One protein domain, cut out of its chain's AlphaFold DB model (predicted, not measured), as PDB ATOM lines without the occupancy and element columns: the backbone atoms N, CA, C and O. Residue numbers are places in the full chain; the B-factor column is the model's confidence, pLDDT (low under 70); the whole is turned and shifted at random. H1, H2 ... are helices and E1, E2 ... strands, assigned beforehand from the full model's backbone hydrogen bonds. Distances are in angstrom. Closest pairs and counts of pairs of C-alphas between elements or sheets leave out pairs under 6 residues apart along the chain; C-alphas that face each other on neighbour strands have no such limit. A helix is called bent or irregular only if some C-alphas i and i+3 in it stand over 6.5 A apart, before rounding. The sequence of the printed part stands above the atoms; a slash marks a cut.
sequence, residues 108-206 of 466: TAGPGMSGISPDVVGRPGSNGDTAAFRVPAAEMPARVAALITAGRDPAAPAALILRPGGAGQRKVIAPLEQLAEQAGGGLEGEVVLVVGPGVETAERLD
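AT A GLANCE: This is residues 108 to 206 of the 466 residues of an uncharacterized protein of Chloroflexi bacterium (UniProt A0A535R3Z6). A strongly twisted sheet of four short strands has helices over both faces: H2 and H3 side by side over one, H1 and H4 over the other. From this body the link between H1 and E1 loops far out, with Pro 124 on its way. The printed part has 99 residues, with four named helices and four named strands in the order H1 E1 H2 E2 E3 H3 E4 H4; the sheet's order is E1 E4 E2 E3, antiparallel, and the class is mixed, helices and strands. The whole is compact, with a radius of gyration of the C-alphas of 12.5 A and spans of 40 by 33 by 21 A.

HOW THE PARTS SIT: H1, residues 108 to 113, is on the sheet of E1, residues 131 to 136, E4, residues 190 to 195, E2, residues 157 to 162, and E3, residues 170 to 175. It runs across the strands, at 84 degrees to E2 on the local plane; the closest C-alphas of H1 and E2 are those of Gly 110 and Ile 161, 6.6 A apart. Within hydrogen-bond range are N 133 and O 193 between E1 and E4, N 159 and O 194 between E4 and E2, and N 160 and O 172 in the hairpin of E2 and E3, each 2.8 A. H2, residues 137 to 149, runs along the strands on the opposite face from H1, at a height over the sheet of 8.9 A. H3, residues 176 to 182, on the same face as H2, touches residues 140 to 144 of H2 alone, at a shallow tilt of 23 degrees, opposite ways; the closest C-alphas are those of Pro 141 and Ala 180, 4.5 A. H4, residues 197 to 205, on the same face as H1, runs slantwise to the strands, at 36 degrees to E2 on the local plane; its closest C-alphas with E2 are those of Val 199 and Ala 158, 6.1 A. H1 and H4 are near each other, with 7 pairs of C-alphas within 10 A. The whole has three layers, helices on both faces of a sheet: H2 and H3 are on one face of the sheet E1 E4 E2 E3, H1 and H4 on the other. E1, H2, E2, with E4 between the strands in the sheet, and E3, H3, E4, with E2 between, are split strand-helix-strand units, two strands running the same way but not neighbours, each with a right-handed crossover. Every O i to N i+4 pair is within range in H1, but 7 of 9 in H2, 0 of 3 in H3 and 1 of 5 in H4, where O i to N i+3 pairs number 2 of 4 in H3 and 3 of 6 in H4.

IN THESE COORDINATES: H1 begins at C-alpha 108 (180.555, 104.599, 177.443) and is 8.6 A long. E1 is 16.3 A, E2 and E3 16.7 A each, E4 16.4 A. H2, 19.4 A, begins at C-alpha 137 (178.993, 122.417, 177.184) and is irregular, C-alphas 138 and 141 being 7.6 A apart. H3 is 10.7 A. H4, 13.7 A, is only just irregular, with C-alphas 200 and 203 6.9 A apart, and ends at C-alpha 205 (194.644, 102.973, 181.968).

THE WHOLE: The two C-alphas farthest apart are those of Pro 124 and Gly 186, 40.6 A. The printed part has no cut. The link from H1 to E1, 17 residues, is long. Mean pLDDT of the printed part is 84.5; residues 120 to 128 and 182 to 188 are under 70.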
ATOM      1  N   THR A 108     179.775 105.832 177.263       89.81
ATOM      2  CA  THR A 108     180.555 104.599 177.443       89.81
ATOM      3  C   THR A 108     181.886 104.652 176.700       89.81
ATOM      4  O   THR A 108     182.921 104.296 177.261       89.81
ATOM      5  N   ALA A 109     181.878 105.147 175.459       91.00
ATOM      6  CA  ALA A 109     183.056 105.209 174.606       91.00
ATOM      7  C   ALA A 109     184.077 106.216 175.130       91.00
ATOM      8  O   ALA A 109     185.241 105.863 175.294       91.00
ATOM      9  N   GLY A 110     183.638 107.442 175.435       91.56
ATOM     10  CA  GLY A 110     184.500 108.508 175.936       91.56
ATOM     11  C   GLY A 110     185.280 108.067 177.176       91.56
ATOM     12  O   GLY A 110     186.511 108.032 177.119       91.56
ATOM     13  N   PRO A 111     184.602 107.656 178.264       92.12
ATOM     14  CA  PRO A 111     185.272 107.200 179.479       92.12
ATOM     15  C   PRO A 111     186.196 106.005 179.243       92.12
ATOM     16  O   PRO A 111     187.360 106.063 179.636       92.12
ATOM     17  N   GLY A 112     185.736 104.975 178.519       91.25
ATOM     18  CA  GLY A 112     186.552 103.795 178.223       91.25
ATOM     19  C   GLY A 112     187.832 104.134 177.451       91.25
ATOM     20  O   GLY A 112     188.911 103.655 177.792       91.25
ATOM     21  N   MET A 113     187.738 105.035 176.469       89.06
ATOM     22  CA  MET A 113     188.881 105.553 175.707       89.06
ATOM     23  C   MET A 113     189.814 106.443 176.539       89.06
ATOM     24  O   MET A 113     190.973 106.612 176.176       89.06
ATOM     25  N   SER A 114     189.335 106.980 177.661       90.81
ATOM     26  CA  SER A 114     190.109 107.785 178.610       90.81
ATOM     27  C   SER A 114     190.606 107.001 179.831       90.81
ATOM     28  O   SER A 114     191.125 107.614 180.770       90.81
ATOM     29  N   GLY A 115     190.472 105.669 179.831       91.31
ATOM     30  CA  GLY A 115     190.901 104.808 180.937       91.31
ATOM     31  C   GLY A 115     190.022 104.915 182.188       91.31
ATOM     32  O   GLY A 115     190.459 104.560 183.283       91.31
ATOM     33  N   ILE A 116     188.804 105.434 182.037       91.69
ATOM     34  CA  ILE A 116     187.830 105.622 183.110       91.69
ATOM     35  C   ILE A 116     186.790 104.512 183.003       91.69
ATOM     36  O   ILE A 116     186.223 104.285 181.934       91.69
ATOM     37  N   SER A 117     186.522 103.832 184.113       84.88
ATOM     38  CA  SER A 117     185.499 102.788 184.180       84.88
ATOM     39  C   SER A 117     184.229 103.342 184.830       84.88
ATOM     40  O   SER A 117     184.160 103.362 186.060       84.88
ATOM     41  N   PRO A 118     183.224 103.800 184.059       82.25
ATOM     42  CA  PRO A 118     181.933 104.156 184.628       82.25
ATOM     43  C   PRO A 118     181.216 102.904 185.149       82.25
ATOM     44  O   PRO A 118     181.334 101.812 184.587       82.25
ATOM     45  N   ASP A 119     180.459 103.073 186.225       81.69
ATOM     46  CA  ASP A 119     179.606 102.045 186.798       81.69
ATOM     47  C   ASP A 119     178.300 101.920 186.015       81.69
ATOM     48  O   ASP A 119     177.663 102.910 185.649       81.69
ATOM     49  N   VAL A 120     177.856 100.679 185.820       68.81
ATOM     50  CA  VAL A 120     176.515 100.376 185.319       68.81
ATOM     51  C   VAL A 120     175.711  99.790 186.473       68.81
ATOM     52  O   VAL A 120     175.963  98.668 186.921       68.81
ATOM     53  N   VAL A 121     174.739 100.567 186.956       64.31
ATOM     54  CA  VAL A 121     173.840 100.173 188.048       64.31
ATOM     55  C   VAL A 121     173.119  98.868 187.687       64.31
ATOM     56  O   VAL A 121     172.580  98.733 186.590       64.31
ATOM     57  N   GLY A 122     173.098  97.907 188.616       59.91
ATOM     58  CA  GLY A 122     172.413  96.616 188.448       59.91
ATOM     59  C   GLY A 122     173.331  95.388 188.428       59.91
ATOM     60  O   GLY A 122     172.840  94.261 188.467       59.91
ATOM     61  N   ARG A 123     174.657  95.574 188.432       56.28
ATOM     62  CA  ARG A 123     175.619  94.488 188.684       56.28
ATOM     63  C   ARG A 123     175.840  94.318 190.198       56.28
ATOM     64  O   ARG A 123     176.062  95.321 190.870       56.28
ATOM     65  N   PRO A 124     175.854  93.088 190.753       53.41
ATOM     66  CA  PRO A 124     176.237  92.869 192.148       53.41
ATOM     67  C   PRO A 124     177.611  93.489 192.449       53.41
ATOM     68  O   PRO A 124     178.595  93.143 191.794       53.41
ATOM     69  N   GLY A 125     177.658  94.422 193.405       57.03
ATOM     70  CA  GLY A 125     178.862  95.180 193.768       57.03
ATOM     71  C   GLY A 125     179.098  96.480 192.984       57.03
ATOM     72  O   GLY A 125     180.068  97.167 193.279       57.03
ATOM     73  N   SER A 126     178.243  96.833 192.016       61.31
ATOM     74  CA  SER A 126     178.237  98.165 191.398       61.31
ATOM     75  C   SER A 126     177.181  99.032 192.076       61.31
ATOM     76  O   SER A 126     175.990  98.718 192.034       61.31
ATOM     77  N   ASN A 127     177.625 100.122 192.698       60.31
ATOM     78  CA  ASN A 127     176.755 101.031 193.443       60.31
ATOM     79  C   ASN A 127     176.378 102.287 192.639       60.31
ATOM     80  O   ASN A 127     175.633 103.128 193.133       60.31
ATOM     81  N   GLY A 128     176.862 102.418 191.394       68.06
ATOM     82  CA  GLY A 128     176.696 103.652 190.615       68.06
ATOM     83  C   GLY A 128     177.534 104.813 191.160       68.06
ATOM     84  O   GLY A 128     177.137 105.980 191.047       68.06
ATOM     85  N   ASP A 129     178.670 104.495 191.783       81.50
ATOM     86  CA  ASP A 129     179.544 105.484 192.410       81.50
ATOM     87  C   ASP A 129     180.262 106.316 191.346       81.50
ATOM     88  O   ASP A 129     180.440 107.516 191.548       81.50
ATOM     89  N   THR A 130     180.586 105.711 190.195       88.50
ATOM     90  CA  THR A 130     181.121 106.414 189.021       88.50
ATOM     91  C   THR A 130     180.074 106.544 187.922       88.50
ATOM     92  O   THR A 130     179.776 105.578 187.229       88.50
ATOM     93  N   ALA A 131     179.528 107.739 187.709       89.62
ATOM     94  CA  ALA A 131     178.484 107.981 186.713       89.62
ATOM     95  C   ALA A 131     178.979 108.887 185.578       89.62
ATOM     96  O   ALA A 131     179.693 109.857 185.829       89.62
ATOM     97  N   ALA A 132     178.573 108.580 184.344       91.50
ATOM     98  CA  ALA A 132     178.835 109.398 183.163       91.50
ATOM     99  C   ALA A 132     177.557 110.124 182.720       91.50
ATOM    100  O   ALA A 132     176.486 109.524 182.625       91.50
ATOM    101  N   PHE A 133     177.686 111.412 182.425       90.19
ATOM    102  CA  PHE A 133     176.608 112.303 182.021       90.19
ATOM    103  C   PHE A 133     177.004 112.983 180.720       90.19
ATOM    104  O   PHE A 133     178.045 113.634 180.656       90.19
ATOM    105  N   ARG A 134     176.169 112.869 179.692       89.06
ATOM    106  CA  ARG A 134     176.255 113.748 178.528       89.06
ATOM    107  C   ARG A 134     175.619 115.087 178.877       89.06
ATOM    108  O   ARG A 134     174.527 115.131 179.445       89.06
ATOM    109  N   VAL A 135     176.349 116.159 178.602       88.94
ATOM    110  CA  VAL A 135     175.979 117.519 178.983       88.94
ATOM    111  C   VAL A 135     176.311 118.444 177.811       88.94
ATOM    112  O   VAL A 135     177.444 118.393 177.326       88.94
ATOM    113  N   PRO A 136     175.394 119.326 177.388       88.00
ATOM    114  CA  PRO A 136     175.758 120.438 176.521       88.00
ATOM    115  C   PRO A 136     176.800 121.308 177.228       88.00
ATOM    116  O   PRO A 136     176.616 121.664 178.393       88.00
ATOM    117  N   ALA A 137     177.889 121.684 176.556       85.25
ATOM    118  CA  ALA A 137     178.993 122.417 177.184       85.25
ATOM    119  C   ALA A 137     178.528 123.699 177.909       85.25
ATOM    120  O   ALA A 137     178.988 123.994 179.012       85.25
ATOM    121  N   ALA A 138     177.543 124.404 177.341       85.25
ATOM    122  CA  ALA A 138     176.947 125.606 177.926       85.25
ATOM    123  C   ALA A 138     176.164 125.353 179.234       85.25
ATOM    124  O   ALA A 138     176.024 126.258 180.053       85.25
ATOM    125  N   GLU A 139     175.667 124.134 179.460       89.00
ATOM    126  CA  GLU A 139     174.922 123.752 180.669       89.00
ATOM    127  C   GLU A 139     175.816 123.182 181.776       89.00
ATOM    128  O   GLU A 139     175.338 122.875 182.872       89.00
ATOM    129  N   MET A 140     177.115 123.033 181.516       89.06
ATOM    130  CA  MET A 140     178.043 122.356 182.416       89.06
ATOM    131  C   MET A 140     178.058 122.968 183.835       89.06
ATOM    132  O   MET A 140     177.870 122.213 184.795       89.06
ATOM    133  N   PRO A 141     178.127 124.304 184.030       89.44
ATOM    134  CA  PRO A 141     178.067 124.893 185.372       89.44
ATOM    135  C   PRO A 141     176.766 124.568 186.124       89.44
ATOM    136  O   PRO A 141     176.793 124.205 187.301       89.44
ATOM    137  N   ALA A 142     175.621 124.632 185.433       91.06
ATOM    138  CA  ALA A 142     174.322 124.303 186.017       91.06
ATOM    139  C   ALA A 142     174.229 122.813 186.383       91.06
ATOM    140  O   ALA A 142     173.680 122.461 187.430       91.06
ATOM    141  N   ARG A 143     174.811 121.933 185.557       91.44
ATOM    142  CA  ARG A 143     174.858 120.490 185.814       91.44
ATOM    143  C   ARG A 143     175.706 120.152 187.040       91.44
ATOM    144  O   ARG A 143     175.246 119.355 187.854       91.44
ATOM    145  N   VAL A 144     176.887 120.765 187.210       91.62
ATOM    146  CA  VAL A 144     177.698 120.602 188.436       91.62
ATOM    147  C   VAL A 144     176.890 121.004 189.664       91.62
ATOM    148  O   VAL A 144     176.771 120.220 190.604       91.62
ATOM    149  N   ALA A 145     176.291 122.198 189.640       92.12
ATOM    150  CA  ALA A 145     175.522 122.713 190.769       92.12
ATOM    151  C   ALA A 145     174.350 121.789 191.140       92.12
ATOM    152  O   ALA A 145     174.112 121.520 192.321       92.12
ATOM    153  N   ALA A 146     173.644 121.250 190.139       93.25
ATOM    154  CA  ALA A 146     172.564 120.291 190.348       93.25
ATOM    155  C   ALA A 146     173.057 118.974 190.971       93.25
ATOM    156  O   ALA A 146     172.413 118.459 191.883       93.25
ATOM    157  N   LEU A 147     174.202 118.443 190.526       91.31
ATOM    158  CA  LEU A 147     174.788 117.218 191.082       91.31
ATOM    159  C   LEU A 147     175.222 117.402 192.542       91.31
ATOM    160  O   LEU A 147     174.941 116.534 193.369       91.31
ATOM    161  N   ILE A 148     175.845 118.538 192.869       91.69
ATOM    162  CA  ILE A 148     176.228 118.883 194.246       91.69
ATOM    163  C   ILE A 148     174.980 119.021 195.129       91.69
ATOM    164  O   ILE A 148     174.910 118.439 196.209       91.69
ATOM    165  N   THR A 149     173.947 119.717 194.641       94.50
ATOM    166  CA  THR A 149     172.666 119.873 195.359       94.50
ATOM    167  C   THR A 149     171.976 118.526 195.594       94.50
ATOM    168  O   THR A 149     171.358 118.318 196.637       94.50
ATOM    169  N   ALA A 150     172.111 117.591 194.652       91.12
ATOM    170  CA  ALA A 150     171.601 116.227 194.766       91.12
ATOM    171  C   ALA A 150     172.443 115.318 195.690       91.12
ATOM    172  O   ALA A 150     172.109 114.144 195.843       91.12
ATOM    173  N   GLY A 151     173.508 115.837 196.314       88.56
ATOM    174  CA  GLY A 151     174.301 115.138 197.327       88.56
ATOM    175  C   GLY A 151     175.613 114.525 196.832       88.56
ATOM    176  O   GLY A 151     176.214 113.742 197.566       88.56
ATOM    177  N   ARG A 152     176.081 114.843 195.615       88.81
ATOM    178  CA  ARG A 152     177.445 114.477 195.189       88.81
ATOM    179  C   ARG A 152     178.469 115.369 195.898       88.81
ATOM    180  O   ARG A 152     178.280 116.577 195.982       88.81
ATOM    181  N   ASP A 153     179.551 114.765 196.385       91.12
ATOM    182  CA  ASP A 153     180.644 115.482 197.051       91.12
ATOM    183  C   ASP A 153     181.323 116.468 196.069       91.12
ATOM    184  O   ASP A 153     181.779 116.032 195.008       91.12
ATOM    185  N   PRO A 154     181.398 117.779 196.383       92.94
ATOM    186  CA  PRO A 154     182.115 118.770 195.572       92.94
ATOM    187  C   PRO A 154     183.583 118.412 195.297       92.94
ATOM    188  O   PRO A 154     184.108 118.740 194.230       92.94
ATOM    189  N   ALA A 155     184.226 117.705 196.231       94.38
ATOM    190  CA  ALA A 155     185.610 117.262 196.122       94.38
ATOM    191  C   ALA A 155     185.765 115.914 195.393       94.38
ATOM    192  O   ALA A 155     186.891 115.444 195.217       94.38
ATOM    193  N   ALA A 156     184.663 115.281 194.964       92.38
ATOM    194  CA  ALA A 156     184.719 113.999 194.273       92.38
ATOM    195  C   ALA A 156     185.586 114.090 193.006       92.38
ATOM    196  O   ALA A 156     185.488 115.079 192.266       92.38
ATOM    197  N   PRO A 157     186.391 113.052 192.708       93.69
ATOM    198  CA  PRO A 157     187.161 113.008 191.478       93.69
ATOM    199  C   PRO A 157     186.212 113.007 190.278       93.69
ATOM    200  O   PRO A 157     185.261 112.222 190.206       93.69
ATOM    201  N   ALA A 158     186.464 113.909 189.335       94.44
ATOM    202  CA  ALA A 158     185.650 114.072 188.147       94.44
ATOM    203  C   ALA A 158     186.522 114.270 186.902       94.44
ATOM    204  O   ALA A 158     187.660 114.740 186.967       94.44
ATOM    205  N   ALA A 159     185.981 113.889 185.750       94.00
ATOM    206  CA  ALA A 159     186.611 114.068 184.455       94.00
ATOM    207  C   ALA A 159     185.637 114.717 183.476       94.00
ATOM    208  O   ALA A 159     184.518 114.244 183.295       94.00
ATOM    209  N   LEU A 160     186.088 115.765 182.799       93.06
ATOM    210  CA  LEU A 160     185.403 116.360 181.664       93.06
ATOM    211  C   LEU A 160     186.032 115.835 180.374       93.06
ATOM    212  O   LEU A 160     187.204 116.095 180.106       93.06
ATOM    213  N   ILE A 161     185.261 115.101 179.579       91.88
ATOM    214  CA  ILE A 161     185.686 114.549 178.295       91.88
ATOM    215  C   ILE A 161     185.100 115.399 177.171       91.88
ATOM    216  O   ILE A 161     183.886 115.457 176.966       91.88
ATOM    217  N   LEU A 162     185.992 116.035 176.424       88.12
ATOM    218  CA  LEU A 162     185.694 116.827 175.238       88.12
ATOM    219  C   LEU A 162     185.746 115.926 174.010       88.12
ATOM    220  O   LEU A 162     186.651 115.097 173.913       88.12
ATOM    221  N   ARG A 163     184.819 116.116 173.062       84.69
ATOM    222  CA  ARG A 163     184.696 115.281 171.850       84.69
ATOM    223  C   ARG A 163     184.713 113.775 172.183       84.69
ATOM    224  O   ARG A 163     185.575 113.049 171.681       84.69
ATOM    225  N   PRO A 164     183.820 113.303 173.070       88.44
ATOM    226  CA  PRO A 164     183.812 111.918 173.540       88.44
ATOM    227  C   PRO A 164     183.602 110.950 172.371       88.44
ATOM    228  O   PRO A 164     182.639 111.075 171.629       88.44
ATOM    229  N   GLY A 165     184.512 109.993 172.198       85.44
ATOM    230  CA  GLY A 165     184.544 109.061 171.070       85.44
ATOM    231  C   GLY A 165     184.881 109.702 169.719       85.44
ATOM    232  O   GLY A 165     184.730 109.044 168.692       85.44
ATOM    233  N   GLY A 166     185.321 110.965 169.711       80.62
ATOM    234  CA  GLY A 166     185.603 111.780 168.530       80.62
ATOM    235  C   GLY A 166     187.094 112.012 168.261       80.62
ATOM    236  O   GLY A 166     187.966 111.700 169.079       80.62
ATOM    237  N   ALA A 167     187.400 112.604 167.101       76.12
ATOM    238  CA  ALA A 167     188.755 113.022 166.757       76.12
ATOM    239  C   ALA A 167     189.252 114.053 167.771       76.12
ATOM    240  O   ALA A 167     188.595 115.065 168.007       76.12
ATOM    241  N   GLY A 168     190.419 113.815 168.368       76.31
ATOM    242  CA  GLY A 168     190.967 114.731 169.364       76.31
ATOM    243  C   GLY A 168     190.150 114.804 170.642       76.31
ATOM    244  O   GLY A 168     190.108 115.873 171.262       76.31
ATOM    245  N   GLN A 169     189.541 113.679 171.035       87.62
ATOM    246  CA  GLN A 169     189.074 113.480 172.399       87.62
ATOM    247  C   GLN A 169     190.154 113.933 173.380       87.62
ATOM    248  O   GLN A 169     191.317 113.557 173.259       87.62
ATOM    249  N   ARG A 170     189.763 114.751 174.351       86.12
ATOM    250  CA  ARG A 170     190.639 115.193 175.438       86.12
ATOM    251  C   ARG A 170     189.890 115.062 176.742       86.12
ATOM    252  O   ARG A 170     188.671 115.205 176.765       86.12
ATOM    253  N   LYS A 171     190.629 114.815 177.815       90.19
ATOM    254  CA  LYS A 171     190.072 114.776 179.160       90.19
ATOM    255  C   LYS A 171     190.739 115.823 180.031       90.19
ATOM    256  O   LYS A 171     191.946 116.035 179.922       90.19
ATOM    257  N   VAL A 172     189.951 116.425 180.907       90.69
ATOM    258  CA  VAL A 172     190.451 117.241 182.006       90.69
ATOM    259  C   VAL A 172     189.957 116.629 183.301       90.69
ATOM    260  O   VAL A 172     188.770 116.345 183.427       90.69
ATOM    261  N   ILE A 173     190.876 116.366 184.226       92.25
ATOM    262  CA  ILE A 173     190.573 115.753 185.519       92.25
ATOM    263  C   ILE A 173     190.769 116.812 186.592       92.25
ATOM    264  O   ILE A 173     191.829 117.432 186.666       92.25
ATOM    265  N   ALA A 174     189.738 117.015 187.400       93.50
ATOM    266  CA  ALA A 174     189.748 117.916 188.542       93.50
ATOM    267  C   ALA A 174     188.634 117.506 189.522       93.50
ATOM    268  O   ALA A 174     187.752 116.720 189.155       93.50
ATOM    269  N   PRO A 175     188.635 118.027 190.758       94.31
ATOM    270  CA  PRO A 175     187.469 117.939 191.631       94.31
ATOM    271  C   PRO A 175     186.205 118.479 190.945       94.31
ATOM    272  O   PRO A 175     186.280 119.444 190.177       94.31
ATOM    273  N   LEU A 176     185.049 117.869 191.227       93.25
ATOM    274  CA  LEU A 176     183.763 118.188 190.592       93.25
ATOM    275  C   LEU A 176     183.450 119.694 190.581       93.25
ATOM    276  O   LEU A 176     183.037 120.227 189.551       93.25
ATOM    277  N   GLU A 177     183.674 120.386 191.697       92.62
ATOM    278  CA  GLU A 177     183.418 121.828 191.816       92.62
ATOM    279  C   GLU A 177     184.280 122.690 190.877       92.62
ATOM    280  O   GLU A 177     183.821 123.720 190.388       92.62
ATOM    281  N   GLN A 178     185.500 122.247 190.559       91.44
ATOM    282  CA  GLN A 178     186.461 123.006 189.750       91.44
ATOM    283  C   GLN A 178     186.210 122.859 188.244       91.44
ATOM    284  O   GLN A 178     186.610 123.715 187.453       91.44
ATOM    285  N   LEU A 179     185.517 121.795 187.819       86.94
ATOM    286  CA  LEU A 179     185.200 121.574 186.404       86.94
ATOM    287  C   LEU A 179     184.154 122.558 185.859       86.94
ATOM    288  O   LEU A 179     184.097 122.769 184.648       86.94
ATOM    289  N   ALA A 180     183.354 123.190 186.726       75.31
ATOM    290  CA  ALA A 180     182.373 124.195 186.314       75.31
ATOM    291  C   ALA A 180     183.037 125.426 185.671       75.31
ATOM    292  O   ALA A 180     182.532 125.956 184.683       75.31
ATOM    293  N   GLU A 181     184.188 125.854 186.194       73.62
ATOM    294  CA  GLU A 181     184.917 127.033 185.709       73.62
ATOM    295  C   GLU A 181     185.711 126.733 184.433       73.62
ATOM    296  O   GLU A 181     185.786 127.561 183.524       73.62
ATOM    297  N   GLN A 182     186.245 125.514 184.316       68.56
ATOM    298  CA  GLN A 182     187.010 125.086 183.143       68.56
ATOM    299  C   GLN A 182     186.155 124.947 181.879       68.56
ATOM    300  O   GLN A 182     186.683 125.016 180.768       68.56
ATOM    301  N   ALA A 183     184.835 124.803 182.029       60.22
ATOM    302  CA  ALA A 183     183.914 124.768 180.903       60.22
ATOM    303  C   ALA A 183     183.604 126.155 180.302       60.22
ATOM    304  O   ALA A 183     183.133 126.240 179.170       60.22
ATOM    305  N   GLY A 184     183.901 127.248 181.019       53.12
ATOM    306  CA  GLY A 184     183.560 128.618 180.608       53.12
ATOM    307  C   GLY A 184     184.415 129.210 179.475       53.12
ATOM    308  O   GLY A 184     184.128 130.308 179.008       53.12
ATOM    309  N   GLY A 185     185.463 128.509 179.025       53.16
ATOM    310  CA  GLY A 185     186.493 129.022 178.110       53.16
ATOM    311  C   GLY A 185     186.284 128.762 176.612       53.16
ATOM    312  O   GLY A 185     187.272 128.556 175.912       53.16
ATOM    313  N   GLY A 186     185.044 128.745 176.106       59.06
ATOM    314  CA  GLY A 186     184.769 128.562 174.667       59.06
ATOM    315  C   GLY A 186     184.609 127.106 174.214       59.06
ATOM    316  O   GLY A 186     184.946 126.769 173.082       59.06
ATOM    317  N   LEU A 187     184.121 126.230 175.097       69.06
ATOM    318  CA  LEU A 187     183.712 124.879 174.715       69.06
ATOM    319  C   LEU A 187     182.351 124.918 174.012       69.06
ATOM    320  O   LEU A 187     181.385 125.453 174.552       69.06
ATOM    321  N   GLU A 188     182.265 124.301 172.837       66.88
ATOM    322  CA  GLU A 188     181.031 124.166 172.060       66.88
ATOM    323  C   GLU A 188     180.660 122.686 171.883       66.88
ATOM    324  O   GLU A 188     181.529 121.810 171.833       66.88
ATOM    325  N   GLY A 189     179.359 122.410 171.771       79.50
ATOM    326  CA  GLY A 189     178.820 121.068 171.538       79.50
ATOM    327  C   GLY A 189     178.607 120.231 172.803       79.50
ATOM    328  O   GLY A 189     178.454 120.755 173.906       79.50
ATOM    329  N   GLU A 190     178.564 118.912 172.619       84.12
ATOM    330  CA  GLU A 190     178.301 117.933 173.678       84.12
ATOM    331  C   GLU A 190     179.602 117.439 174.327       84.12
ATOM    332  O   GLU A 190     180.565 117.063 173.650       84.12
ATOM    333  N   VAL A 191     179.607 117.384 175.659       90.38
ATOM    334  CA  VAL A 191     180.704 116.852 176.478       90.38
ATOM    335  C   VAL A 191     180.208 115.696 177.345       90.38
ATOM    336  O   VAL A 191     179.013 115.563 177.609       90.38
ATOM    337  N   VAL A 192     181.126 114.844 177.806       92.50
ATOM    338  CA  VAL A 192     180.818 113.803 178.796       92.50
ATOM    339  C   VAL A 192     181.502 114.142 180.112       92.50
ATOM    340  O   VAL A 192     182.726 114.127 180.206       92.50
ATOM    341  N   LEU A 193     180.702 114.433 181.135       93.31
ATOM    342  CA  LEU A 193     181.144 114.567 182.517       93.31
ATOM    343  C   LEU A 193     181.100 113.196 183.189       93.31
ATOM    344  O   LEU A 193     180.043 112.575 183.250       93.31
ATOM    345  N   VAL A 194     182.213 112.745 183.752       93.94
ATOM    346  CA  VAL A 194     182.267 111.555 184.603       93.94
ATOM    347  C   VAL A 194     182.550 111.979 186.033       93.94
ATOM    348  O   VAL A 194     183.472 112.752 186.262       93.94
ATOM    349  N   VAL A 195     181.779 111.480 186.994       92.69
ATOM    350  CA  VAL A 195     181.932 111.807 188.419       92.69
ATOM    351  C   VAL A 195     182.007 110.516 189.216       92.69
ATOM    352  O   VAL A 195     181.084 109.708 189.123       92.69
ATOM    353  N   GLY A 196     183.072 110.341 190.000       91.75
ATOM    354  CA  GLY A 196     183.242 109.221 190.924       91.75
ATOM    355  C   GLY A 196     184.629 108.569 190.887       91.75
ATOM    356  O   GLY A 196     185.470 108.921 190.055       91.75
ATOM    357  N   PRO A 197     184.881 107.594 191.779       89.19
ATOM    358  CA  PRO A 197     186.213 107.029 192.028       89.19
ATOM    359  C   PRO A 197     186.848 106.345 190.807       89.19
ATOM    360  O   PRO A 197     188.068 106.280 190.700       89.19
ATOM    361  N   GLY A 198     186.058 105.888 189.831       87.75
ATOM    362  CA  GLY A 198     186.567 105.314 188.583       87.75
ATOM    363  C   GLY A 198     187.362 106.301 187.720       87.75
ATOM    364  O   GLY A 198     188.044 105.877 186.792       87.75
ATOM    365  N   VAL A 199     187.320 107.605 188.017       91.81
ATOM    366  CA  VAL A 199     188.182 108.611 187.378       91.81
ATOM    367  C   VAL A 199     189.655 108.430 187.763       91.81
ATOM    368  O   VAL A 199     190.536 108.695 186.948       91.81
ATOM    369  N   GLU A 200     189.948 107.907 188.955       89.50
ATOM    370  CA  GLU A 200     191.321 107.728 189.448       89.50
ATOM    371  C   GLU A 200     192.138 106.741 188.596       89.50
ATOM    372  O   GLU A 200     193.366 106.800 188.550       89.50
ATOM    373  N   THR A 201     191.478 105.837 187.863       88.25
ATOM    374  CA  THR A 201     192.167 104.873 186.992       88.25
ATOM    375  C   THR A 201     192.656 105.493 185.683       88.25
ATOM    376  O   THR A 201     193.485 104.887 184.998       88.25
ATOM    377  N   ALA A 202     192.184 106.694 185.338       88.19
ATOM    378  CA  ALA A 202     192.422 107.341 184.053       88.19
ATOM    379  C   ALA A 202     193.906 107.579 183.751       88.19
ATOM    380  O   ALA A 202     194.305 107.508 182.592       88.19
ATOM    381  N   GLU A 203     194.731 107.872 184.757       83.69
ATOM    382  CA  GLU A 203     196.172 108.085 184.561       83.69
ATOM    383  C   GLU A 203     196.902 106.790 184.192       83.69
ATOM    384  O   GLU A 203     197.838 106.798 183.397       83.69
ATOM    385  N   ARG A 204     196.461 105.658 184.749       86.56
ATOM    386  CA  ARG A 204     197.107 104.353 184.558       86.56
ATOM    387  C   ARG A 204     196.597 103.592 183.342       86.56
ATOM    388  O   ARG A 204     197.329 102.759 182.813       86.56
ATOM    389  N   LEU A 205     195.334 103.795 182.968       89.06
ATOM    390  CA  LEU A 205     194.644 102.973 181.968       89.06
ATOM    391  C   LEU A 205     194.399 103.692 180.637       89.06
ATOM    392  O   LEU A 205     193.955 103.054 179.682       89.06
ATOM    393  N   ASP A 206     194.692 104.990 180.538       87.19
ATOM    394  CA  ASP A 206     194.596 105.699 179.263       87.19
ATOM    395  C   ASP A 206     195.757 105.336 178.336       87.19
ATOM    396  O   ASP A 206     196.863 105.869 178.408       87.19
TER     397      ASP A 206